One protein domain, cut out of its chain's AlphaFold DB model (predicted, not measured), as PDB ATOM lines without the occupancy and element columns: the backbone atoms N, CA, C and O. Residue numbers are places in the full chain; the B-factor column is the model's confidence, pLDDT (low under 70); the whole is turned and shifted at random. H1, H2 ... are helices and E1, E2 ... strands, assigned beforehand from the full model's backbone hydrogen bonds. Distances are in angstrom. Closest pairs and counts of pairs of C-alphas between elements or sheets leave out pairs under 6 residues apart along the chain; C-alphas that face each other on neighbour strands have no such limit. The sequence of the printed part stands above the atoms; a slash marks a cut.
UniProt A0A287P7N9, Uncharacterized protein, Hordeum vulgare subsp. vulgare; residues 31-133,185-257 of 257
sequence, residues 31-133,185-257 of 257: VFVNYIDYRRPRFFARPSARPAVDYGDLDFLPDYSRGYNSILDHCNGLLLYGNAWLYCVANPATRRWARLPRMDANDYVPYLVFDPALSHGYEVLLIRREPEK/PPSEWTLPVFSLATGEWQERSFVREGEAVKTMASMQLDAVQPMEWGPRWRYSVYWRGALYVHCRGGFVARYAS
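This is residues 31 to 133 and 185 to 257 of the 257 residues of an uncharacterized protein of Hordeum vulgare subsp. vulgare (UniProt A0A287P7N9). One strongly twisted sheet folds back on itself, with E7 and E8 facing E10, E13, E12 and E11 across the hinge E9, and a second sheet, E3 to E6, lies partly face to face with it as a sandwich with crossed strands. The small hairpin E1 and E2 lies by the edge strand E3, residues 47 to 52 stick out beyond it, and the short helix H1 sits far out. The printed part has 176 residues, with ten strands, H1 and three more strands along the chain; it is mostly strand, though under half of the residues are in named elements. The sheet orders are E7, E8, E9, E10, E13, E12, E11 and E3, E4, E5, E6, with antiparallel neighbours, except that E10 and E13 meet only at a point. It is compact, with a radius of gyration of the C-alphas of 16.3 A and spans of 49 by 35 by 33 A.

E1, residues 31 to 33, and E2, residues 42 to 45, form an antiparallel hairpin, with N 33 and O 42 2.8 A apart. E3, residues 70 to 75, has its closest C-alpha pair with E1 at His 74 and Phe 32, 6.6 A. E3, E4, residues 78 to 83, E5, residues 86 to 91, and E6, residues 96 to 99, form a meander, each strand the antiparallel neighbour of the one before; N 72 and O 80 are 2.8 A apart, N 81 and O 88 2.9 A, N 98 and O 89 2.8 A. The closest C-alphas of E3 and E7, residues 108 to 113, are those of Cys 75 and Leu 112, 5.9 A. E7 and E8, residues 123 to 128, form a hairpin, with N 109 and O 127 2.7 A apart. E9, residues 188 to 195, bends by 56 degrees at residue 192; N 126 and O 192 are 2.9 A apart. E9 and E10, residues 201 to 208, form a hairpin, with N 189 and O 206 2.8 A apart. H1, residues 216 to 220, is not on either larger sheet; its one O i to N i+4 pair is within hydrogen-bond range. E11, residues 236 to 239, E12, residues 242 to 247, and E13, residues 251 to 256, form a second meander; N 237 and O 244 are 2.8 A apart, as are N 245 and O 253.

E1 begins at C-alpha 31 (44.366, -21.824, -7.673). E9 measures 20.2 A from first to last C-alpha and E10 21.1 A; H1 measures 6.5 A. E13 ends at C-alpha 256 (39.892, -32.811, 11.378).

The C-alphas farthest apart, of Ala 49 and Lys 133, are 53.9 A apart. Residues 134 to 184 are not printed, with 13.8 A between C-alphas 133 and 185. The links E2 to E3 and H1 to E11 are long. Mean pLDDT of the printed part is 74.7; 57 residues are under 70, among them 46 to 56 and 217 to 234.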
ATOM      1  N   VAL A  31      43.449 -21.489  -8.768       72.88
ATOM      2  CA  VAL A  31      44.366 -21.824  -7.673       72.88
ATOM      3  C   VAL A  31      45.536 -20.844  -7.716       72.88
ATOM      4  O   VAL A  31      46.005 -20.487  -8.802       72.88
ATOM      5  N   PHE A  32      45.997 -20.398  -6.550       72.38
ATOM      6  CA  PHE A  32      47.220 -19.609  -6.443       72.38
ATOM      7  C   PHE A  32      48.395 -20.545  -6.179       72.38
ATOM      8  O   PHE A  32      48.347 -21.389  -5.296       72.38
ATOM      9  N   VAL A  33      49.469 -20.402  -6.946       68.81
ATOM     10  CA  VAL A  33      50.672 -21.221  -6.780       68.81
ATOM     11  C   VAL A  33      51.843 -20.314  -6.441       68.81
ATOM     12  O   VAL A  33      52.185 -19.407  -7.207       68.81
ATOM     13  N   ASN A  34      52.453 -20.578  -5.290       62.81
ATOM     14  CA  ASN A  34      53.672 -19.931  -4.827       62.81
ATOM     15  C   ASN A  34      54.884 -20.710  -5.355       62.81
ATOM     16  O   ASN A  34      55.185 -21.802  -4.880       62.81
ATOM     17  N   TYR A  35      55.577 -20.167  -6.357       57.97
ATOM     18  CA  TYR A  35      56.815 -20.769  -6.858       57.97
ATOM     19  C   TYR A  35      58.011 -20.353  -6.001       57.97
ATOM     20  O   TYR A  35      58.132 -19.191  -5.625       57.97
ATOM     21  N   ILE A  36      58.929 -21.296  -5.780       52.50
ATOM     22  CA  ILE A  36      60.139 -21.145  -4.952       52.50
ATOM     23  C   ILE A  36      60.974 -19.910  -5.332       52.50
ATOM     24  O   ILE A  36      61.486 -19.223  -4.450       52.50
ATOM     25  N   ASP A  37      61.070 -19.608  -6.627       50.62
ATOM     26  CA  ASP A  37      61.927 -18.538  -7.156       50.62
ATOM     27  C   ASP A  37      61.169 -17.241  -7.479       50.62
ATOM     28  O   ASP A  37      61.754 -16.274  -7.970       50.62
ATOM     29  N   TYR A  38      59.860 -17.192  -7.214       52.88
ATOM     30  CA  TYR A  38      59.037 -16.030  -7.528       52.88
ATOM     31  C   TYR A  38      58.490 -15.391  -6.261       52.88
ATOM     32  O   TYR A  38      57.735 -15.989  -5.504       52.88
ATOM     33  N   ARG A  39      58.781 -14.098  -6.098       51.75
ATOM     34  CA  ARG A  39      58.225 -13.280  -5.008       51.75
ATOM     35  C   ARG A  39      56.707 -13.086  -5.092       51.75
ATOM     36  O   ARG A  39      56.123 -12.527  -4.171       51.75
ATOM     37  N   ARG A  40      56.073 -13.470  -6.206       61.91
ATOM     38  CA  ARG A  40      54.645 -13.252  -6.462       61.91
ATOM     39  C   ARG A  40      53.959 -14.558  -6.853       61.91
ATOM     40  O   ARG A  40      54.507 -15.283  -7.691       61.91
ATOM     41  N   PRO A  41      52.765 -14.838  -6.306       64.31
ATOM     42  CA  PRO A  41      52.007 -16.022  -6.675       64.31
ATOM     43  C   PRO A  41      51.561 -15.938  -8.135       64.31
ATOM     44  O   PRO A  41      51.341 -14.858  -8.691       64.31
ATOM     45  N   ARG A  42      51.371 -17.098  -8.756       70.25
ATOM     46  CA  ARG A  42      50.743 -17.211 -10.072       70.25
ATOM     47  C   ARG A  42      49.332 -17.745  -9.898       70.25
ATOM     48  O   ARG A  42      49.134 -18.767  -9.251       70.25
ATOM     49  N   PHE A  43      48.363 -17.053 -10.484       75.69
ATOM     50  CA  PHE A  43      46.980 -17.504 -10.499       75.69
ATOM     51  C   PHE A  43      46.709 -18.350 -11.742       75.69
ATOM     52  O   PHE A  43      46.891 -17.889 -12.871       75.69
ATOM     53  N   PHE A  44      46.255 -19.581 -11.530       72.69
ATOM     54  CA  PHE A  44      45.863 -20.507 -12.584       72.69
ATOM     55  C   PHE A  44      44.352 -20.697 -12.558       72.69
ATOM     56  O   PHE A  44      43.812 -21.239 -11.599       72.69
ATOM     57  N   ALA A  45      43.671 -20.283 -13.623       71.88
ATOM     58  CA  ALA A  45      42.224 -20.414 -13.760       71.88
ATOM     59  C   ALA A  45      41.831 -21.077 -15.073       71.88
ATOM     60  O   ALA A  45      42.558 -21.027 -16.067       71.88
ATOM     61  N   ARG A  46      40.629 -21.658 -15.088       67.38
ATOM     62  CA  ARG A  46      40.012 -22.113 -16.336       67.38
ATOM     63  C   ARG A  46      39.773 -20.903 -17.254       67.38
ATOM     64  O   ARG A  46      39.299 -19.875 -16.759       67.38
ATOM     65  N   PRO A  47      40.033 -21.013 -18.570       63.25
ATOM     66  CA  PRO A  47      39.672 -19.972 -19.528       63.25
ATOM     67  C   PRO A  47      38.179 -19.652 -19.392       63.25
ATOM     68  O   PRO A  47      37.340 -20.543 -19.522       63.25
ATOM     69  N   SER A  48      37.829 -18.405 -19.068       59.66
ATOM     70  CA  SER A  48      36.434 -18.003 -18.856       59.66
ATOM     71  C   SER A  48      36.010 -16.942 -19.862       59.66
ATOM     72  O   SER A  48      36.736 -15.975 -20.053       59.66
ATOM     73  N   ALA A  49      34.799 -17.061 -20.410       48.19
ATOM     74  CA  ALA A  49      34.201 -16.075 -21.319       48.19
ATOM     75  C   ALA A  49      33.777 -14.749 -20.640       48.19
ATOM     76  O   ALA A  49      33.280 -13.844 -21.302       48.19
ATOM     77  N   ARG A  50      33.932 -14.629 -19.315       54.34
ATOM     78  CA  ARG A  50      33.680 -13.396 -18.550       54.34
ATOM     79  C   ARG A  50      34.988 -12.629 -18.359       54.34
ATOM     80  O   ARG A  50      36.023 -13.296 -18.282       54.34
ATOM     81  N   PRO A  51      34.954 -11.291 -18.174       48.84
ATOM     82  CA  PRO A  51      36.143 -10.538 -17.794       48.84
ATOM     83  C   PRO A  51      36.850 -11.258 -16.644       48.84
ATOM     84  O   PRO A  51      36.231 -11.620 -15.629       48.84
ATOM     85  N   ALA A  52      38.119 -11.593 -16.857       52.94
ATOM     86  CA  ALA A  52      38.955 -12.116 -15.796       52.94
ATOM     87  C   ALA A  52      38.981 -11.051 -14.698       52.94
ATOM     88  O   ALA A  52      39.264  -9.890 -14.975       52.94
ATOM     89  N   VAL A  53      38.631 -11.426 -13.463       55.66
ATOM     90  CA  VAL A  53      39.166 -10.658 -12.335       55.66
ATOM     91  C   VAL A  53      40.666 -10.866 -12.464       55.66
ATOM     92  O   VAL A  53      41.099 -12.016 -12.550       55.66
ATOM     93  N   ASP A  54      41.426  -9.789 -12.621       59.88
ATOM     94  CA  ASP A  54      42.874  -9.903 -12.674       59.88
ATOM     95  C   ASP A  54      43.361 -10.232 -11.264       59.88
ATOM     96  O   ASP A  54      43.573  -9.361 -10.430       59.88
ATOM     97  N   TYR A  55      43.465 -11.526 -10.968       59.44
ATOM     98  CA  TYR A  55      43.983 -12.018  -9.695       59.44
ATOM     99  C   TYR A  55      45.496 -11.764  -9.545       59.44
ATOM    100  O   TYR A  55      46.053 -12.063  -8.491       59.44
ATOM    101  N   GLY A  56      46.165 -11.236 -10.581       61.88
ATOM    102  CA  GLY A  56      47.512 -10.676 -10.497       61.88
ATOM    103  C   GLY A  56      47.537  -9.217 -10.022       61.88
ATOM    104  O   GLY A  56      48.555  -8.792  -9.472       61.88
ATOM    105  N   ASP A  57      46.429  -8.480 -10.171       74.50
ATOM    106  CA  ASP A  57      46.242  -7.120  -9.654       74.50
ATOM    107  C   ASP A  57      45.761  -7.162  -8.195       74.50
ATOM    108  O   ASP A  57      44.571  -7.080  -7.871       74.50
ATOM    109  N   LEU A  58      46.730  -7.315  -7.295       81.69
ATOM    110  CA  LEU A  58      46.523  -7.283  -5.851       81.69
ATOM    111  C   LEU A  58      46.933  -5.931  -5.239       81.69
ATOM    112  O   LEU A  58      47.244  -5.869  -4.054       81.69
ATOM    113  N   ASP A  59      46.898  -4.833  -6.004       82.94
ATOM    114  CA  ASP A  59      47.302  -3.496  -5.528       82.94
ATOM    115  C   ASP A  59      46.385  -2.927  -4.424       82.94
ATOM    116  O   ASP A  59      46.722  -1.939  -3.777       82.94
ATOM    117  N   PHE A  60      45.234  -3.563  -4.175       84.88
ATOM    118  CA  PHE A  60      44.360  -3.249  -3.039       84.88
ATOM    119  C   PHE A  60      44.891  -3.780  -1.693       84.88
ATOM    120  O   PHE A  60      44.377  -3.398  -0.640       84.88
ATOM    121  N   LEU A  61      45.875  -4.687  -1.712       86.62
ATOM    122  CA  LEU A  61      46.512  -5.208  -0.507       86.62
ATOM    123  C   LEU A  61      47.496  -4.181   0.076       86.62
ATOM    124  O   LEU A  61      48.216  -3.514  -0.674       86.62
ATOM    125  N   PRO A  62      47.592  -4.087   1.414       84.06
ATOM    126  CA  PRO A  62      48.448  -3.100   2.060       84.06
ATOM    127  C   PRO A  62      49.923  -3.382   1.752       84.06
ATOM    128  O   PRO A  62      50.411  -4.497   1.942       84.06
ATOM    129  N   ASP A  63      50.632  -2.368   1.259       80.19
ATOM    130  CA  ASP A  63      52.056  -2.421   0.902       80.19
ATOM    131  C   ASP A  63      52.449  -3.523  -0.103       80.19
ATOM    132  O   ASP A  63      53.610  -3.921  -0.161       80.19
ATOM    133  N   TYR A  64      51.532  -4.006  -0.947       77.94
ATOM    134  CA  TYR A  64      51.814  -5.124  -1.866       77.94
ATOM    135  C   TYR A  64      52.918  -4.852  -2.891       77.94
ATOM    136  O   TYR A  64      53.731  -5.724  -3.201       77.94
ATOM    137  N   SER A  65      52.987  -3.629  -3.413       70.62
ATOM    138  CA  SER A  65      53.968  -3.261  -4.438       70.62
ATOM    139  C   SER A  65      55.313  -2.791  -3.876       70.62
ATOM    140  O   SER A  65      56.299  -2.776  -4.613       70.62
ATOM    141  N   ARG A  66      55.366  -2.401  -2.596       69.12
ATOM    142  CA  ARG A  66      56.520  -1.714  -1.977       69.12
ATOM    143  C   ARG A  66      57.061  -2.397  -0.722       69.12
ATOM    144  O   ARG A  66      58.159  -2.061  -0.287       69.12
ATOM    145  N   GLY A  67      56.291  -3.301  -0.134       70.31
ATOM    146  CA  GLY A  67      56.590  -3.948   1.130       70.31
ATOM    147  C   GLY A  67      57.210  -5.330   0.980       70.31
ATOM    148  O   GLY A  67      57.531  -5.807  -0.110       70.31
ATOM    149  N   TYR A  68      57.362  -5.970   2.133       69.56
ATOM    150  CA  TYR A  68      57.969  -7.290   2.283       69.56
ATOM    151  C   TYR A  68      56.954  -8.402   2.573       69.56
ATOM    152  O   TYR A  68      57.323  -9.528   2.894       69.56
ATOM    153  N   ASN A  69      55.670  -8.077   2.483       78.44
ATOM    154  CA  ASN A  69      54.587  -9.022   2.695       78.44
ATOM    155  C   ASN A  69      54.456  -9.962   1.492       78.44
ATOM    156  O   ASN A  69      54.664  -9.563   0.344       78.44
ATOM    157  N   SER A  70      54.059 -11.202   1.752       77.25
ATOM    158  CA  SER A  70      53.836 -12.214   0.721       77.25
ATOM    159  C   SER A  70      52.485 -12.900   0.904       77.25
ATOM    160  O   SER A  70      51.850 -12.801   1.954       77.25
ATOM    161  N   ILE A  71      52.013 -13.570  -0.150       81.31
ATOM    162  CA  ILE A  71      50.875 -14.486  -0.040       81.31
ATOM    163  C   ILE A  71      51.373 -15.772   0.612       81.31
ATOM    164  O   ILE A  71      52.225 -16.466   0.060       81.31
ATOM    165  N   LEU A  72      50.839 -16.070   1.790       80.69
ATOM    166  CA  LEU A  72      51.269 -17.173   2.644       80.69
ATOM    167  C   LEU A  72      50.469 -18.443   2.372       80.69
ATOM    168  O   LEU A  72      51.042 -19.528   2.383       80.69
ATOM    169  N   ASP A  73      49.171 -18.293   2.112       82.88
ATOM    170  CA  ASP A  73      48.261 -19.395   1.820       82.88
ATOM    171  C   ASP A  73      47.049 -18.906   1.011       82.88
ATOM    172  O   ASP A  73      46.801 -17.701   0.890       82.88
ATOM    173  N   HIS A  74      46.277 -19.835   0.457       84.62
ATOM    174  CA  HIS A  74      45.006 -19.546  -0.192       84.62
ATOM    175  C   HIS A  74      44.018 -20.691   0.029       84.62
ATOM    176  O   HIS A  74      44.384 -21.860  -0.013       84.62
ATOM    177  N   CYS A  75      42.743 -20.361   0.217       85.38
ATOM    178  CA  CYS A  75      41.715 -21.363   0.481       85.38
ATOM    179  C   CYS A  75      40.367 -20.898  -0.067       85.38
ATOM    180  O   CYS A  75      39.908 -19.803   0.257       85.38
ATOM    181  N   ASN A  76      39.766 -21.696  -0.957       83.12
ATOM    182  CA  ASN A  76      38.453 -21.447  -1.573       83.12
ATOM    183  C   ASN A  76      38.204 -19.992  -2.032       83.12
ATOM    184  O   ASN A  76      37.112 -19.444  -1.895       83.12
ATOM    185  N   GLY A  77      39.226 -19.369  -2.630       81.06
ATOM    186  CA  GLY A  77      39.152 -18.020  -3.198       81.06
ATOM    187  C   GLY A  77      39.532 -16.884  -2.247       81.06
ATOM    188  O   GLY A  77      39.609 -15.745  -2.702       81.06
ATOM    189  N   LEU A  78      39.809 -17.175  -0.975       87.94
ATOM    190  CA  LEU A  78      40.445 -16.243  -0.049       87.94
ATOM    191  C   LEU A  78      41.968 -16.394  -0.077       87.94
ATOM    192  O   LEU A  78      42.500 -17.461  -0.395       87.94
ATOM    193  N   LEU A  79      42.656 -15.310   0.268       87.50
ATOM    194  CA  LEU A  79      44.107 -15.226   0.378       87.50
ATOM    195  C   LEU A  79      44.503 -14.889   1.807       87.50
ATOM    196  O   LEU A  79      43.907 -14.007   2.417       87.50
ATOM    197  N   LEU A  80      45.559 -15.524   2.293       88.94
ATOM    198  CA  LEU A  80      46.264 -15.102   3.490       88.94
ATOM    199  C   LEU A  80      47.523 -14.343   3.068       88.94
ATOM    200  O   LEU A  80      48.370 -14.880   2.352       88.94
ATOM    201  N   TYR A  81      47.643 -13.094   3.499       86.50
ATOM    202  CA  TYR A  81      48.702 -12.173   3.099       86.50
ATOM    203  C   TYR A  81      49.377 -11.562   4.321       86.50
ATOM    204  O   TYR A  81      48.713 -11.232   5.304       86.50
ATOM    205  N   GLY A  82      50.692 -11.380   4.256       83.69
ATOM    206  CA  GLY A  82      51.413 -10.666   5.297       83.69
ATOM    207  C   GLY A  82      52.822 -11.173   5.543       83.69
ATOM    208  O   GLY A  82      53.466 -11.752   4.668       83.69
ATOM    209  N   ASN A  83      53.293 -10.932   6.758       77.06
ATOM    210  CA  ASN A  83      54.570 -11.389   7.290       77.06
ATOM    211  C   ASN A  83      54.441 -11.623   8.806       77.06
ATOM    212  O   ASN A  83      53.348 -11.547   9.359       77.06
ATOM    213  N   ALA A  84      55.549 -11.894   9.494       69.19
ATOM    214  CA  ALA A  84      55.521 -12.223  10.920       69.19
ATOM    215  C   ALA A  84      54.992 -11.101  11.848       69.19
ATOM    216  O   ALA A  84      54.642 -11.372  12.992       69.19
ATOM    217  N   TRP A  85      54.880  -9.860  11.363       72.00
ATOM    218  CA  TRP A  85      54.387  -8.703  12.123       72.00
ATOM    219  C   TRP A  85      52.908  -8.394  11.878       72.00
ATOM    220  O   TRP A  85      52.259  -7.697  12.669       72.00
ATOM    221  N   LEU A  86      52.379  -8.838  10.739       78.25
ATOM    222  CA  LEU A  86      51.043  -8.499  10.284       78.25
ATOM    223  C   LEU A  86      50.507  -9.582   9.359       78.25
ATOM    224  O   LEU A  86      51.067  -9.796   8.288       78.25
ATOM    225  N   TYR A  87      49.356 -10.146   9.713       87.31
ATOM    226  CA  TYR A  87      48.563 -10.978   8.816       87.31
ATOM    227  C   TYR A  87      47.242 -10.300   8.474       87.31
ATOM    228  O   TYR A  87      46.609  -9.658   9.318       87.31
ATOM    229  N   CYS A  88      46.798 -10.483   7.237       90.88
ATOM    230  CA  CYS A  88      45.442 -10.182   6.828       90.88
ATOM    231  C   CYS A  88      44.890 -11.271   5.911       90.88
ATOM    232  O   CYS A  88      45.626 -11.970   5.210       90.88
ATOM    233  N   VAL A  89      43.569 -11.404   5.930       92.50
ATOM    234  CA  VAL A  89      42.841 -12.253   4.993       92.50
ATOM    235  C   VAL A  89      42.173 -11.359   3.970       92.50
ATOM    236  O   VAL A  89      41.533 -10.366   4.314       92.50
ATOM    237  N   ALA A  90      42.347 -11.694   2.702       90.44
ATOM    238  CA  ALA A  90      41.866 -10.908   1.587       90.44
ATOM    239  C   ALA A  90      40.936 -11.716   0.694       90.44
ATOM    240  O   ALA A  90      41.148 -12.900   0.435       90.44
ATOM    241  N   ASN A  91      39.926 -11.031   0.170       88.12
ATOM    242  CA  ASN A  91      39.033 -11.546  -0.848       88.12
ATOM    243  C   ASN A  91      39.289 -10.781  -2.159       88.12
ATOM    244  O   ASN A  91      38.801  -9.657  -2.324       88.12
ATOM    245  N   PRO A  92      40.027 -11.373  -3.119       82.81
ATOM    246  CA  PRO A  92      40.299 -10.740  -4.407       82.81
ATOM    247  C   PRO A  92      39.039 -10.448  -5.227       82.81
ATOM    248  O   PRO A  92      39.029  -9.511  -6.020       82.81
ATOM    249  N   ALA A  93      37.957 -11.214  -5.038       79.31
ATOM    250  CA  ALA A  93      36.709 -10.990  -5.766       79.31
ATOM    251  C   ALA A  93      35.997  -9.705  -5.320       79.31
ATOM    252  O   ALA A  93      35.309  -9.080  -6.127       79.31
ATOM    253  N   THR A  94      36.166  -9.307  -4.057       82.06
ATOM    254  CA  THR A  94      35.606  -8.063  -3.508       82.06
ATOM    255  C   THR A  94      36.638  -6.948  -3.375       82.06
ATOM    256  O   THR A  94      36.255  -5.834  -3.032       82.06
ATOM    257  N   ARG A  95      37.926  -7.229  -3.624       85.62
ATOM    258  CA  ARG A  95      39.061  -6.315  -3.389       85.62
ATOM    259  C   ARG A  95      39.062  -5.731  -1.970       85.62
ATOM    260  O   ARG A  95      39.351  -4.555  -1.771       85.62
ATOM    261  N   ARG A  96      38.699  -6.556  -0.985       86.44
ATOM    262  CA  ARG A  96      38.704  -6.198   0.443       86.44
ATOM    263  C   ARG A  96      39.656  -7.104   1.203       86.44
ATOM    264  O   ARG A  96      39.890  -8.241   0.790       86.44
ATOM    265  N   TRP A  97      40.173  -6.605   2.314       91.38
ATOM    266  CA  TRP A  97      41.019  -7.356   3.229       91.38
ATOM    267  C   TRP A  97      40.698  -6.969   4.671       91.38
ATOM    268  O   TRP A  97      40.280  -5.845   4.929       91.38
ATOM    269  N   ALA A  98      40.908  -7.900   5.596       91.62
ATOM    270  CA  ALA A  98      40.728  -7.697   7.025       91.62
ATOM    271  C   ALA A  98      41.993  -8.104   7.778       91.62
ATOM    272  O   ALA A  98      42.545  -9.187   7.563       91.62
ATOM    273  N   ARG A  99      42.462  -7.217   8.657       91.06
ATOM    274  CA  ARG A  99      43.620  -7.456   9.521       91.06
ATOM    275  C   ARG A  99      43.266  -8.478  10.597       91.06
ATOM    276  O   ARG A  99      42.241  -8.336  11.254       91.06
ATOM    277  N   LEU A 100      44.142  -9.455  10.816       90.69
ATOM    278  CA  LEU A 100      44.026 -10.354  11.961       90.69
ATOM    279  C   LEU A 100      44.524  -9.658  13.239       90.69
ATOM    280  O   LEU A 100      45.454  -8.840  13.162       90.69
ATOM    281  N   PRO A 101      43.955  -9.978  14.418       89.44
ATOM    282  CA  PRO A 101      44.481  -9.498  15.688       89.44
ATOM    283  C   PRO A 101      45.968  -9.834  15.816       89.44
ATOM    284  O   PRO A 101      46.411 -10.901  15.382       89.44
ATOM    285  N   ARG A 102      46.743  -8.909  16.396       82.81
ATOM    286  CA  ARG A 102      48.189  -9.094  16.569       82.81
ATOM    287  C   ARG A 102      48.457 -10.316  17.449       82.81
ATOM    288  O   ARG A 102      47.884 -10.431  18.524       82.81
ATOM    289  N   MET A 103      49.374 -11.160  16.994       77.12
ATOM    290  CA  MET A 103      49.924 -12.304  17.717       77.12
ATOM    291  C   MET A 103      51.424 -12.348  17.448       77.12
ATOM    292  O   MET A 103      51.851 -12.035  16.335       77.12
ATOM    293  N   ASP A 104      52.213 -12.741  18.445       76.69
ATOM    294  CA  ASP A 104      53.626 -13.051  18.229       76.69
ATOM    295  C   ASP A 104      53.731 -14.424  17.559       76.69
ATOM    296  O   ASP A 104      53.731 -15.473  18.200       76.69
ATOM    297  N   ALA A 105      53.711 -14.402  16.229       72.38
ATOM    298  CA  ALA A 105      53.641 -15.591  15.391       72.38
ATOM    299  C   ALA A 105      54.964 -15.868  14.658       72.38
ATOM    300  O   ALA A 105      54.976 -16.584  13.653       72.38
ATOM    301  N   ASN A 106      56.081 -15.301  15.132       73.62
ATOM    302  CA  ASN A 106      57.396 -15.435  14.491       73.62
ATOM    303  C   ASN A 106      57.797 -16.905  14.283       73.62
ATOM    304  O   ASN A 106      58.245 -17.289  13.195       73.62
ATOM    305  N   ASP A 107      57.517 -17.739  15.285       75.31
ATOM    306  CA  ASP A 107      57.812 -19.173  15.276       75.31
ATOM    307  C   ASP A 107      56.710 -20.021  14.636       75.31
ATOM    308  O   ASP A 107      56.807 -21.246  14.603       75.31
ATOM    309  N   TYR A 108      55.668 -19.395  14.093       79.38
ATOM    310  CA  TYR A 108      54.511 -20.080  13.540       79.38
ATOM    311  C   TYR A 108      54.441 -19.973  12.015       79.38
ATOM    312  O   TYR A 108      55.133 -19.201  11.332       79.38
ATOM    313  N   VAL A 109      53.599 -20.836  11.468       80.38
ATOM    314  CA  VAL A 109      53.201 -20.911  10.075       80.38
ATOM    315  C   VAL A 109      51.685 -20.809  10.029       80.38
ATOM    316  O   VAL A 109      51.015 -21.699  10.553       80.38
ATOM    317  N   PRO A 110      51.139 -19.751   9.420       86.19
ATOM    318  CA  PRO A 110      49.701 -19.595   9.329       86.19
ATOM    319  C   PRO A 110      49.126 -20.348   8.123       86.19
ATOM    320  O   PRO A 110      49.702 -20.314   7.033       86.19
ATOM    321  N   TYR A 111      47.970 -20.978   8.323       87.56
ATOM    322  CA  TYR A 111      47.201 -21.706   7.313       87.56
ATOM    323  C   TYR A 111      45.751 -21.241   7.304       87.56
ATOM    324  O   TYR A 111      45.157 -21.043   8.363       87.56
ATOM    325  N   LEU A 112      45.184 -21.064   6.112       90.00
ATOM    326  CA  LEU A 112      43.830 -20.550   5.937       90.00
ATOM    327  C   LEU A 112      42.837 -21.695   5.729       90.00
ATOM    328  O   LEU A 112      42.967 -22.495   4.804       90.00
ATOM    329  N   VAL A 113      41.788 -21.716   6.542       90.94
ATOM    330  CA  VAL A 113      40.666 -22.645   6.419       90.94
ATOM    331  C   VAL A 113      39.417 -21.855   6.082       90.94
ATOM    332  O   VAL A 113      38.980 -20.983   6.827       90.94
ATOM    333  N   PHE A 114      38.834 -22.152   4.932       88.88
ATOM    334  CA  PHE A 114      37.588 -21.540   4.514       88.88
ATOM    335  C   PHE A 114      36.853 -22.496   3.594       88.88
ATOM    336  O   PHE A 114      37.419 -22.942   2.601       88.88
ATOM    337  N   ASP A 115      35.590 -22.780   3.888       85.88
ATOM    338  CA  ASP A 115      34.698 -23.475   2.968       85.88
ATOM    339  C   ASP A 115      33.354 -22.742   2.924       85.88
ATOM    340  O   ASP A 115      32.570 -22.847   3.872       85.88
ATOM    341  N   PRO A 116      33.068 -22.014   1.826       81.50
ATOM    342  CA  PRO A 116      31.836 -21.247   1.696       81.50
ATOM    343  C   PRO A 116      30.577 -22.123   1.675       81.50
ATOM    344  O   PRO A 116      29.478 -21.584   1.786       81.50
ATOM    345  N   ALA A 117      30.703 -23.444   1.494       80.69
ATOM    346  CA  ALA A 117      29.580 -24.372   1.585       80.69
ATOM    347  C   ALA A 117      29.252 -24.777   3.033       80.69
ATOM    348  O   ALA A 117      28.127 -25.202   3.286       80.69
ATOM    349  N   LEU A 118      30.207 -24.652   3.962       75.88
ATOM    350  CA  LEU A 118      30.054 -25.066   5.362       75.88
ATOM    351  C   LEU A 118      29.863 -23.879   6.312       75.88
ATOM    352  O   LEU A 118      29.090 -23.977   7.260       75.88
ATOM    353  N   SER A 119      30.555 -22.763   6.074       76.38
ATOM    354  CA  SER A 119      30.490 -21.581   6.933       76.38
ATOM    355  C   SER A 119      30.767 -20.299   6.152       76.38
ATOM    356  O   SER A 119      31.534 -20.273   5.191       76.38
ATOM    357  N   HIS A 120      30.160 -19.198   6.597       77.62
ATOM    358  CA  HIS A 120      30.480 -17.861   6.095       77.62
ATOM    359  C   HIS A 120      31.783 -17.299   6.690       77.62
ATOM    360  O   HIS A 120      32.328 -16.336   6.151       77.62
ATOM    361  N   GLY A 121      32.277 -17.885   7.784       85.75
ATOM    362  CA  GLY A 121      33.517 -17.492   8.445       85.75
ATOM    363  C   GLY A 121      34.721 -18.284   7.948       85.75
ATOM    364  O   GLY A 121      34.613 -19.473   7.659       85.75
ATOM    365  N   TYR A 122      35.874 -17.621   7.874       91.50
ATOM    366  CA  TYR A 122      37.163 -18.292   7.726       91.50
ATOM    367  C   TYR A 122      37.824 -18.485   9.094       91.50
ATOM    368  O   TYR A 122      37.565 -17.729  10.036       91.50
ATOM    369  N   GLU A 123      38.724 -19.456   9.167       93.06
ATOM    370  CA  GLU A 123      39.627 -19.672  10.290       93.06
ATOM    371  C   GLU A 123      41.085 -19.594   9.821       93.06
ATOM    372  O   GLU A 123      41.401 -19.891   8.667       93.06
ATOM    373  N   VAL A 124      41.986 -19.179  10.709       91.75
ATOM    374  CA  VAL A 124      43.434 -19.189  10.464       91.75
ATOM    375  C   VAL A 124      44.113 -19.967  11.579       91.75
ATOM    376  O   VAL A 124      44.017 -19.583  12.741       91.75
ATOM    377  N   LEU A 125      44.804 -21.049  11.224       90.12
ATOM    378  CA  LEU A 125      45.511 -21.918  12.162       90.12
ATOM    379  C   LEU A 125      47.002 -21.594  12.146       90.12
ATOM    380  O   LEU A 125      47.592 -21.452  11.076       90.12
ATOM    381  N   LEU A 126      47.624 -21.514  13.320       86.88
ATOM    382  CA  LEU A 126      49.060 -21.288  13.475       86.88
ATOM    383  C   LEU A 126      49.765 -22.582  13.884       86.88
ATOM    384  O   LEU A 126      49.663 -23.011  15.025       86.88
ATOM    385  N   ILE A 127      50.546 -23.173  12.980       81.69
ATOM    386  CA  ILE A 127      51.361 -24.363  13.269       81.69
ATOM    387  C   ILE A 127      52.802 -23.936  13.513       81.69
ATOM    388  O   ILE A 127      53.386 -23.233  12.690       81.69
ATOM    389  N   ARG A 128      53.406 -24.359  14.626       77.19
ATOM    390  CA  ARG A 128      54.809 -24.035  14.916       77.19
ATOM    391  C   ARG A 128      55.752 -24.570  13.834       77.19
ATOM    392  O   ARG A 128      55.603 -25.691  13.351       77.19
ATOM    393  N   ARG A 129      56.751 -23.761  13.474       71.00
ATOM    394  CA  ARG A 129      57.849 -24.123  12.563       71.00
ATOM    395  C   ARG A 129      58.713 -25.222  13.151       71.00
ATOM    396  O   ARG A 129      59.142 -26.105  12.414       71.00
ATOM    397  N   GLU A 130      58.958 -25.129  14.453       66.50
ATOM    398  CA  GLU A 130      59.693 -26.112  15.229       66.50
ATOM    399  C   GLU A 130      58.842 -26.556  16.425       66.50
ATOM    400  O   GLU A 130      58.263 -25.707  17.110       66.50
ATOM    401  N   PRO A 131      58.726 -27.870  16.670       62.81
ATOM    402  CA  PRO A 131      58.097 -28.389  17.883       62.81
ATOM    403  C   PRO A 131      58.732 -27.799  19.147       62.81
ATOM    404  O   PRO A 131      59.957 -27.687  19.236       62.81
ATOM    405  N   GLU A 132      57.906 -27.454  20.141       62.81
ATOM    406  CA  GLU A 132      58.405 -27.060  21.464       62.81
ATOM    407  C   GLU A 132      59.209 -28.209  22.076       62.81
ATOM    408  O   GLU A 132      58.802 -29.370  22.005       62.81
ATOM    409  N   LYS A 133      60.346 -27.883  22.701       60.34
ATOM    410  CA  LYS A 133      60.981 -28.812  23.640       60.34
ATOM    411  C   LYS A 133      60.036 -29.005  24.830       60.34
ATOM    412  O   LYS A 133      59.505 -27.997  25.308       60.34
ATOM    413  N   PRO A 185      54.419 -35.941  12.674       70.12
ATOM    414  CA  PRO A 185      53.829 -34.914  13.542       70.12
ATOM    415  C   PRO A 185      53.200 -35.514  14.828       70.12
ATOM    416  O   PRO A 185      52.888 -36.707  14.829       70.12
ATOM    417  N   PRO A 186      53.008 -34.728  15.909       72.62
ATOM    418  CA  PRO A 186      52.424 -35.203  17.168       72.62
ATOM    419  C   PRO A 186      51.024 -35.799  16.981       72.62
ATOM    420  O   PRO A 186      50.323 -35.448  16.029       72.62
ATOM    421  N   SER A 187      50.625 -36.711  17.870       72.69
ATOM    422  CA  SER A 187      49.296 -37.345  17.863       72.69
ATOM    423  C   SER A 187      48.181 -36.358  18.205       72.69
ATOM    424  O   SER A 187      47.173 -36.316  17.506       72.69
ATOM    425  N   GLU A 188      48.381 -35.533  19.227       78.38
ATOM    426  CA  GLU A 188      47.516 -34.410  19.578       78.38
ATOM    427  C   GLU A 188      48.304 -33.107  19.457       78.38
ATOM    428  O   GLU A 188      49.467 -33.016  19.857       78.38
ATOM    429  N   TRP A 189      47.678 -32.096  18.861       76.38
ATOM    430  CA  TRP A 189      48.304 -30.807  18.629       76.38
ATOM    431  C   TRP A 189      47.381 -29.667  19.034       76.38
ATOM    432  O   TRP A 189      46.375 -29.402  18.377       76.38
ATOM    433  N   THR A 190      47.771 -28.948  20.080       84.75
ATOM    434  CA  THR A 190      47.127 -27.695  20.472       84.75
ATOM    435  C   THR A 190      47.667 -26.558  19.614       84.75
ATOM    436  O   THR A 190      48.861 -26.252  19.635       84.75
ATOM    437  N   LEU A 191      46.789 -25.948  18.820       87.19
ATOM    438  CA  LEU A 191      47.130 -24.884  17.881       87.19
ATOM    439  C   LEU A 191      46.342 -23.610  18.207       87.19
ATOM    440  O   LEU A 191      45.147 -23.699  18.502       87.19
ATOM    441  N   PRO A 192      46.950 -22.416  18.084       89.69
ATOM    442  CA  PRO A 192      46.199 -21.170  18.050       89.69
ATOM    443  C   PRO A 192      45.377 -21.075  16.760       89.69
ATOM    444  O   PRO A 192      45.910 -21.179  15.650       89.69
ATOM    445  N   VAL A 193      44.080 -20.832  16.910       91.62
ATOM    446  CA  VAL A 193      43.104 -20.699  15.830       91.62
ATOM    447  C   VAL A 193      42.399 -19.358  15.962       91.62
ATOM    448  O   VAL A 193      41.745 -19.082  16.965       91.62
ATOM    449  N   PHE A 194      42.512 -18.523  14.937       92.25
ATOM    450  CA  PHE A 194      41.652 -17.359  14.779       92.25
ATOM    451  C   PHE A 194      40.380 -17.782  14.058       92.25
ATOM    452  O   PHE A 194      40.469 -18.436  13.019       92.25
ATOM    453  N   SER A 195      39.216 -17.359  14.545       90.44
ATOM    454  CA  SER A 195      37.942 -17.557  13.852       90.44
ATOM    455  C   SER A 195      37.281 -16.215  13.571       90.44
ATOM    456  O   SER A 195      37.128 -15.398  14.477       90.44
ATOM    457  N   LEU A 196      36.831 -15.986  12.332       90.00
ATOM    458  CA  LEU A 196      36.068 -14.774  12.010       90.00
ATOM    459  C   LEU A 196      34.772 -14.682  12.834       90.00
ATOM    460  O   LEU A 196      34.306 -13.583  13.110       90.00
ATOM    461  N   ALA A 197      34.200 -15.824  13.229       86.62
ATOM    462  CA  ALA A 197      32.963 -15.864  14.002       86.62
ATOM    463  C   ALA A 197      33.130 -15.301  15.422       86.62
ATOM    464  O   ALA A 197      32.207 -14.675  15.937       86.62
ATOM    465  N   THR A 198      34.290 -15.519  16.049       87.19
ATOM    466  CA  THR A 198      34.590 -15.027  17.403       87.19
ATOM    467  C   THR A 198      35.389 -13.727  17.384       87.19
ATOM    468  O   THR A 198      35.313 -12.955  18.331       87.19
ATOM    469  N   GLY A 199      36.153 -13.474  16.318       89.19
ATOM    470  CA  GLY A 199      37.068 -12.336  16.224       89.19
ATOM    471  C   GLY A 199      38.318 -12.476  17.099       89.19
ATOM    472  O   GLY A 199      39.080 -11.518  17.230       89.19
ATOM    473  N   GLU A 200      38.556 -13.656  17.675       89.62
ATOM    474  CA  GLU A 200      39.594 -13.892  18.679       89.62
ATOM    475  C   GLU A 200      40.455 -15.112  18.341       89.62
ATOM    476  O   GLU A 200      40.047 -16.007  17.597       89.62
ATOM    477  N   TRP A 201      41.660 -15.132  18.913       90.94
ATOM    478  CA  TRP A 201      42.549 -16.290  18.904       90.94
ATOM    479  C   TRP A 201      42.189 -17.225  20.057       90.94
ATOM    480  O   TRP A 201      42.111 -16.790  21.204       90.94
ATOM    481  N   GLN A 202      41.999 -18.505  19.758       92.19
ATOM    482  CA  GLN A 202      41.685 -19.545  20.734       92.19
ATOM    483  C   GLN A 202      42.614 -20.738  20.539       92.19
ATOM    484  O   GLN A 202      42.947 -21.084  19.408       92.19
ATOM    485  N   GLU A 203      43.021 -21.385  21.623       90.62
ATOM    486  CA  GLU A 203      43.728 -22.661  21.535       90.62
ATOM    487  C   GLU A 203      42.730 -23.790  21.281       90.62
ATOM    488  O   GLU A 203      41.690 -23.880  21.938       90.62
ATOM    489  N   ARG A 204      43.030 -24.643  20.300       88.69
ATOM    490  CA  ARG A 204      42.195 -25.791  19.945       88.69
ATOM    491  C   ARG A 204      43.082 -27.014  19.721       88.69
ATOM    492  O   ARG A 204      44.070 -26.920  18.991       88.69
ATOM    493  N   SER A 205      42.736 -28.134  20.351       83.62
ATOM    494  CA  SER A 205      43.392 -29.424  20.119       83.62
ATOM    495  C   SER A 205      42.893 -30.051  18.824       83.62
ATOM    496  O   SER A 205      41.693 -30.068  18.550       83.62
ATOM    497  N   PHE A 206      43.818 -30.607  18.054       82.06
ATOM    498  CA  PHE A 206      43.535 -31.394  16.864       82.06
ATOM    499  C   PHE A 206      44.235 -32.738  16.974       82.06
ATOM    500  O   PHE A 206      45.414 -32.799  17.322       82.06
ATOM    501  N   VAL A 207      43.526 -33.807  16.625       80.38
ATOM    502  CA  VAL A 207      44.108 -35.147  16.580       80.38
ATOM    503  C   VAL A 207      44.610 -35.424  15.168       80.38
ATOM    504  O   VAL A 207      43.916 -35.183  14.177       80.38
ATOM    505  N   ARG A 208      45.837 -35.929  15.071       78.06
ATOM    506  CA  ARG A 208      46.442 -36.386  13.826       78.06
ATOM    507  C   ARG A 208      45.756 -37.662  13.355       78.06
ATOM    508  O   ARG A 208      45.861 -38.706  13.991       78.06
ATOM    509  N   GLU A 209      45.145 -37.610  12.177       72.12
ATOM    510  CA  GLU A 209      44.610 -38.801  11.514       72.12
ATOM    511  C   GLU A 209      45.657 -39.402  10.558       72.12
ATOM    512  O   GLU A 209      45.955 -38.828   9.508       72.12
ATOM    513  N   GLY A 210      46.226 -40.559  10.912       69.69
ATOM    514  CA  GLY A 210      47.225 -41.284  10.110       69.69
ATOM    515  C   GLY A 210      48.321 -41.918  10.971       69.69
ATOM    516  O   GLY A 210      48.222 -41.915  12.193       69.69
ATOM    517  N   GLU A 211      49.377 -42.444  10.353       65.94
ATOM    518  CA  GLU A 211      50.575 -42.933  11.056       65.94
ATOM    519  C   GLU A 211      51.604 -41.799  11.212       65.94
ATOM    520  O   GLU A 211      51.669 -40.899  10.367       65.94
ATOM    521  N   ALA A 212      52.388 -41.803  12.298       66.50
ATOM    522  CA  ALA A 212      53.521 -40.892  12.409       66.50
ATOM    523  C   ALA A 212      54.551 -41.299  11.361       66.50
ATOM    524  O   ALA A 212      55.005 -42.437  11.324       66.50
ATOM    525  N   VAL A 213      54.900 -40.378  10.468       62.16
ATOM    526  CA  VAL A 213      55.705 -40.744   9.298       62.16
ATOM    527  C   VAL A 213      57.178 -40.876   9.679       62.16
ATOM    528  O   VAL A 213      57.900 -41.658   9.061       62.16
ATOM    529  N   LYS A 214      57.652 -40.088  10.656       66.81
ATOM    530  CA  LYS A 214      59.051 -40.096  11.098       66.81
ATOM    531  C   LYS A 214      59.210 -39.627  12.549       66.81
ATOM    532  O   LYS A 214      58.263 -39.168  13.177       66.81
ATOM    533  N   THR A 215      60.444 -39.679  13.048       72.12
ATOM    534  CA  THR A 215      60.854 -39.071  14.320       72.12
ATOM    535  C   THR A 215      61.254 -37.605  14.149       72.12
ATOM    536  O   THR A 215      61.649 -37.160  13.062       72.12
ATOM    537  N   MET A 216      61.224 -36.848  15.237       71.31
ATOM    538  CA  MET A 216      61.656 -35.452  15.296       71.31
ATOM    539  C   MET A 216      63.097 -35.209  14.815       71.31
ATOM    540  O   MET A 216      63.363 -34.199  14.159       71.31
ATOM    541  N   ALA A 217      64.019 -36.148  15.048       67.50
ATOM    542  CA  ALA A 217      65.394 -36.096  14.548       67.50
ATOM    543  C   ALA A 217      65.445 -35.948  13.023       67.50
ATOM    544  O   ALA A 217      66.220 -35.161  12.481       67.50
ATOM    545  N   SER A 218      64.583 -36.682  12.318       63.53
ATOM    546  CA  SER A 218      64.534 -36.653  10.857       63.53
ATOM    547  C   SER A 218      64.023 -35.317  10.302       63.53
ATOM    548  O   SER A 218      64.419 -34.916   9.210       63.53
ATOM    549  N   MET A 219      63.172 -34.617  11.061       66.56
ATOM    550  CA  MET A 219      62.673 -33.287  10.716       66.56
ATOM    551  C   MET A 219      63.770 -32.233  10.902       66.56
ATOM    552  O   MET A 219      63.957 -31.395  10.022       66.56
ATOM    553  N   GLN A 220      64.543 -32.310  11.994       66.56
ATOM    554  CA  GLN A 220      65.663 -31.394  12.259       66.56
ATOM    555  C   GLN A 220      66.790 -31.511  11.217       66.56
ATOM    556  O   GLN A 220      67.477 -30.527  10.944       66.56
ATOM    557  N   LEU A 221      66.958 -32.689  10.601       58.84
ATOM    558  CA  LEU A 221      67.917 -32.920   9.511       58.84
ATOM    559  C   LEU A 221      67.493 -32.303   8.168       58.84
ATOM    560  O   LEU A 221      68.325 -32.188   7.266       58.84
ATOM    561  N   ASP A 222      66.229 -31.892   8.008       57.72
ATOM    562  CA  ASP A 222      65.782 -31.174   6.815       57.72
ATOM    563  C   ASP A 222      66.406 -29.772   6.814       57.72
ATOM    564  O   ASP A 222      65.886 -28.844   7.425       57.72
ATOM    565  N   ALA A 223      67.557 -29.616   6.160       49.47
ATOM    566  CA  ALA A 223      68.397 -28.416   6.185       49.47
ATOM    567  C   ALA A 223      67.778 -27.168   5.519       49.47
ATOM    568  O   ALA A 223      68.416 -26.113   5.468       49.47
ATOM    569  N   VAL A 224      66.551 -27.248   4.993       52.53
ATOM    570  CA  VAL A 224      65.887 -26.110   4.350       52.53
ATOM    571  C   VAL A 224      65.326 -25.174   5.421       52.53
ATOM    572  O   VAL A 224      64.140 -25.208   5.754       52.53
ATOM    573  N   GLN A 225      66.186 -24.314   5.971       50.31
ATOM    574  CA  GLN A 225      65.727 -23.205   6.802       50.31
ATOM    575  C   GLN A 225      64.710 -22.357   6.013       50.31
ATOM    576  O   GLN A 225      64.924 -22.082   4.825       50.31
ATOM    577  N   PRO A 226      63.601 -21.928   6.643       50.41
ATOM    578  CA  PRO A 226      62.752 -20.893   6.076       50.41
ATOM    579  C   PRO A 226      63.619 -19.678   5.746       50.41
ATOM    580  O   PRO A 226      64.309 -19.167   6.623       50.41
ATOM    581  N   MET A 227      63.593 -19.200   4.503       50.25
ATOM    582  CA  MET A 227      64.174 -17.888   4.223       50.25
ATOM    583  C   MET A 227      63.321 -16.818   4.918       50.25
ATOM    584  O   MET A 227      62.177 -17.079   5.299       50.25
ATOM    585  N   GLU A 228      63.843 -15.597   5.050       44.22
ATOM    586  CA  GLU A 228      63.093 -14.449   5.595       44.22
ATOM    587  C   GLU A 228      61.740 -14.227   4.881       44.22
ATOM    588  O   GLU A 228      60.797 -13.704   5.466       44.22
ATOM    589  N   TRP A 229      61.612 -14.720   3.643       49.16
ATOM    590  CA  TRP A 229      60.413 -14.678   2.793       49.16
ATOM    591  C   TRP A 229      59.474 -15.890   2.941       49.16
ATOM    592  O   TRP A 229      58.487 -16.000   2.215       49.16
ATOM    593  N   GLY A 230      59.773 -16.806   3.866       49.00
ATOM    594  CA  GLY A 230      59.047 -18.053   4.108       49.00
ATOM    595  C   GLY A 230      59.795 -19.317   3.631       49.00
ATOM    596  O   GLY A 230      60.802 -19.241   2.927       49.00
ATOM    597  N   PRO A 231      59.347 -20.520   4.026       48.62
ATOM    598  CA  PRO A 231      59.846 -21.796   3.542       48.62
ATOM    599  C   PRO A 231      59.409 -22.035   2.107       48.62
ATOM    600  O   PRO A 231      58.278 -21.750   1.723       48.62
ATOM    601  N   ARG A 232      60.303 -22.669   1.354       51.41
ATOM    602  CA  ARG A 232      60.133 -22.992  -0.066       51.41
ATOM    603  C   ARG A 232      59.008 -24.010  -0.362       51.41
ATOM    604  O   ARG A 232      58.642 -24.171  -1.517       51.41
ATOM    605  N   TRP A 233      58.453 -24.689   0.648       54.41
ATOM    606  CA  TRP A 233      57.590 -25.873   0.479       54.41
ATOM    607  C   TRP A 233      56.335 -25.810   1.364       54.41
ATOM    608  O   TRP A 233      56.150 -26.647   2.247       54.41
ATOM    609  N   ARG A 234      55.487 -24.794   1.185       68.06
ATOM    610  CA  ARG A 234      54.220 -24.673   1.926       68.06
ATOM    611  C   ARG A 234      53.035 -24.852   0.990       68.06
ATOM    612  O   ARG A 234      52.805 -24.009   0.131       68.06
ATOM    613  N   TYR A 235      52.289 -25.930   1.193       72.50
ATOM    614  CA  TYR A 235      50.990 -26.140   0.570       72.50
ATOM    615  C   TYR A 235      50.039 -26.694   1.619       72.50
ATOM    616  O   TYR A 235      50.373 -27.660   2.308       72.50
ATOM    617  N   SER A 236      48.872 -26.076   1.730       79.81
ATOM    618  CA  SER A 236      47.757 -26.626   2.477       79.81
ATOM    619  C   SER A 236      46.575 -26.828   1.538       79.81
ATOM    620  O   SER A 236      46.456 -26.169   0.501       79.81
ATOM    621  N   VAL A 237      45.727 -27.794   1.865       83.69
ATOM    622  CA  VAL A 237      44.460 -28.011   1.178       83.69
ATOM    623  C   VAL A 237      43.407 -28.270   2.236       83.69
ATOM    624  O   VAL A 237      43.508 -29.238   2.983       83.69
ATOM    625  N   TYR A 238      42.377 -27.434   2.285       83.00
ATOM    626  CA  TYR A 238      41.183 -27.741   3.059       83.00
ATOM    627  C   TYR A 238      40.208 -28.538   2.198       83.00
ATOM    628  O   TYR A 238      39.783 -28.085   1.131       83.00
ATOM    629  N   TRP A 239      39.874 -29.746   2.635       80.38
ATOM    630  CA  TRP A 239      39.018 -30.650   1.886       80.38
ATOM    631  C   TRP A 239      38.136 -31.480   2.812       80.38
ATOM    632  O   TRP A 239      38.628 -32.230   3.653       80.38
ATOM    633  N   ARG A 240      36.814 -31.388   2.597       80.69
ATOM    634  CA  ARG A 240      35.784 -32.169   3.309       80.69
ATOM    635  C   ARG A 240      35.923 -32.118   4.835       80.69
ATOM    636  O   ARG A 240      35.923 -33.157   5.486       80.69
ATOM    637  N   GLY A 241      36.053 -30.918   5.392       80.44
ATOM    638  CA  GLY A 241      36.146 -30.741   6.843       80.44
ATOM    639  C   GLY A 241      37.547 -30.942   7.422       80.44
ATOM    640  O   GLY A 241      37.746 -30.656   8.597       80.44
ATOM    641  N   ALA A 242      38.521 -31.387   6.622       83.69
ATOM    642  CA  ALA A 242      39.880 -31.633   7.087       83.69
ATOM    643  C   ALA A 242      40.898 -30.726   6.387       83.69
ATOM    644  O   ALA A 242      40.846 -30.524   5.171       83.69
ATOM    645  N   LEU A 243      41.853 -30.204   7.153       84.19
ATOM    646  CA  LEU A 243      43.006 -29.476   6.642       84.19
ATOM    647  C   LEU A 243      44.170 -30.447   6.429       84.19
ATOM    648  O   LEU A 243      44.618 -31.111   7.360       84.19
ATOM    649  N   TYR A 244      44.675 -30.495   5.203       83.69
ATOM    650  CA  TYR A 244      45.863 -31.244   4.819       83.69
ATOM    651  C   TYR A 244      47.025 -30.270   4.707       83.69
ATOM    652  O   TYR A 244      46.963 -29.341   3.905       83.69
ATOM    653  N   VAL A 245      48.077 -30.466   5.492       79.69
ATOM    654  CA  VAL A 245      49.221 -29.550   5.554       79.69
ATOM    655  C   VAL A 245      50.484 -30.278   5.145       79.69
ATOM    656  O   VAL A 245      50.839 -31.280   5.760       79.69
ATOM    657  N   HIS A 246      51.187 -29.757   4.141       75.62
ATOM    658  CA  HIS A 246      52.549 -30.184   3.858       75.62
ATOM    659  C   HIS A 246      53.503 -29.623   4.917       75.62
ATOM    660  O   HIS A 246      53.687 -28.408   5.040       75.62
ATOM    661  N   CYS A 247      54.140 -30.520   5.652       68.06
ATOM    662  CA  CYS A 247      55.047 -30.200   6.736       68.06
ATOM    663  C   CYS A 247      56.504 -30.513   6.361       68.06
ATOM    664  O   CYS A 247      56.802 -31.293   5.452       68.06
ATOM    665  N   ARG A 248      57.435 -29.892   7.093       63.00
ATOM    666  CA  ARG A 248      58.886 -30.069   6.917       63.00
ATOM    667  C   ARG A 248      59.279 -31.543   7.036       63.00
ATOM    668  O   ARG A 248      58.756 -32.230   7.899       63.00
ATOM    669  N   GLY A 249      60.192 -32.035   6.203       57.56
ATOM    670  CA  GLY A 249      60.519 -33.463   6.119       57.56
ATOM    671  C   GLY A 249      59.675 -34.259   5.111       57.56
ATOM    672  O   GLY A 249      59.868 -35.477   5.006       57.56
ATOM    673  N   GLY A 250      58.796 -33.582   4.356       59.22
ATOM    674  CA  GLY A 250      58.117 -34.110   3.166       59.22
ATOM    675  C   GLY A 250      56.833 -34.893   3.435       59.22
ATOM    676  O   GLY A 250      56.481 -35.759   2.637       59.22
ATOM    677  N   PHE A 251      56.156 -34.645   4.557       64.38
ATOM    678  CA  PHE A 251      54.934 -35.366   4.926       64.38
ATOM    679  C   PHE A 251      53.703 -34.462   4.908       64.38
ATOM    680  O   PHE A 251      53.809 -33.237   4.914       64.38
ATOM    681  N   VAL A 252      52.526 -35.089   4.911       68.00
ATOM    682  CA  VAL A 252      51.235 -34.403   4.986       68.00
ATOM    683  C   VAL A 252      50.554 -34.765   6.299       68.00
ATOM    684  O   VAL A 252      50.318 -35.941   6.561       68.00
ATOM    685  N   ALA A 253      50.239 -33.765   7.119       73.31
ATOM    686  CA  ALA A 253      49.387 -33.929   8.291       73.31
ATOM    687  C   ALA A 253      47.926 -33.665   7.910       73.31
ATOM    688  O   ALA A 253      47.653 -32.740   7.144       73.31
ATOM    689  N   ARG A 254      46.999 -34.464   8.446       78.75
ATOM    690  CA  ARG A 254      45.555 -34.260   8.310       78.75
ATOM    691  C   ARG A 254      44.976 -33.877   9.668       78.75
ATOM    692  O   ARG A 254      45.099 -34.647  10.618       78.75
ATOM    693  N   TYR A 255      44.326 -32.721   9.720       70.19
ATOM    694  CA  TYR A 255      43.637 -32.202  10.898       70.19
ATOM    695  C   TYR A 255      42.139 -32.147  10.614       70.19
ATOM    696  O   TYR A 255      41.719 -31.442   9.695       70.19
ATOM    697  N   ALA A 256      41.348 -32.890  11.380       70.69
ATOM    698  CA  ALA A 256      39.892 -32.811  11.378       70.69
ATOM    699  C   ALA A 256      39.421 -32.272  12.737       70.69
ATOM    700  O   ALA A 256      40.066 -32.523  13.755       70.69
ATOM    701  N   SER A 257      38.349 -31.479  12.721       58.69
ATOM    702  CA  SER A 257      37.654 -30.978  13.915       58.69
ATOM    703  C   SER A 257      36.543 -31.919  14.352       58.69
ATOM    704  O   SER A 257      35.825 -32.374  13.429       58.69
TER     705      SER A 257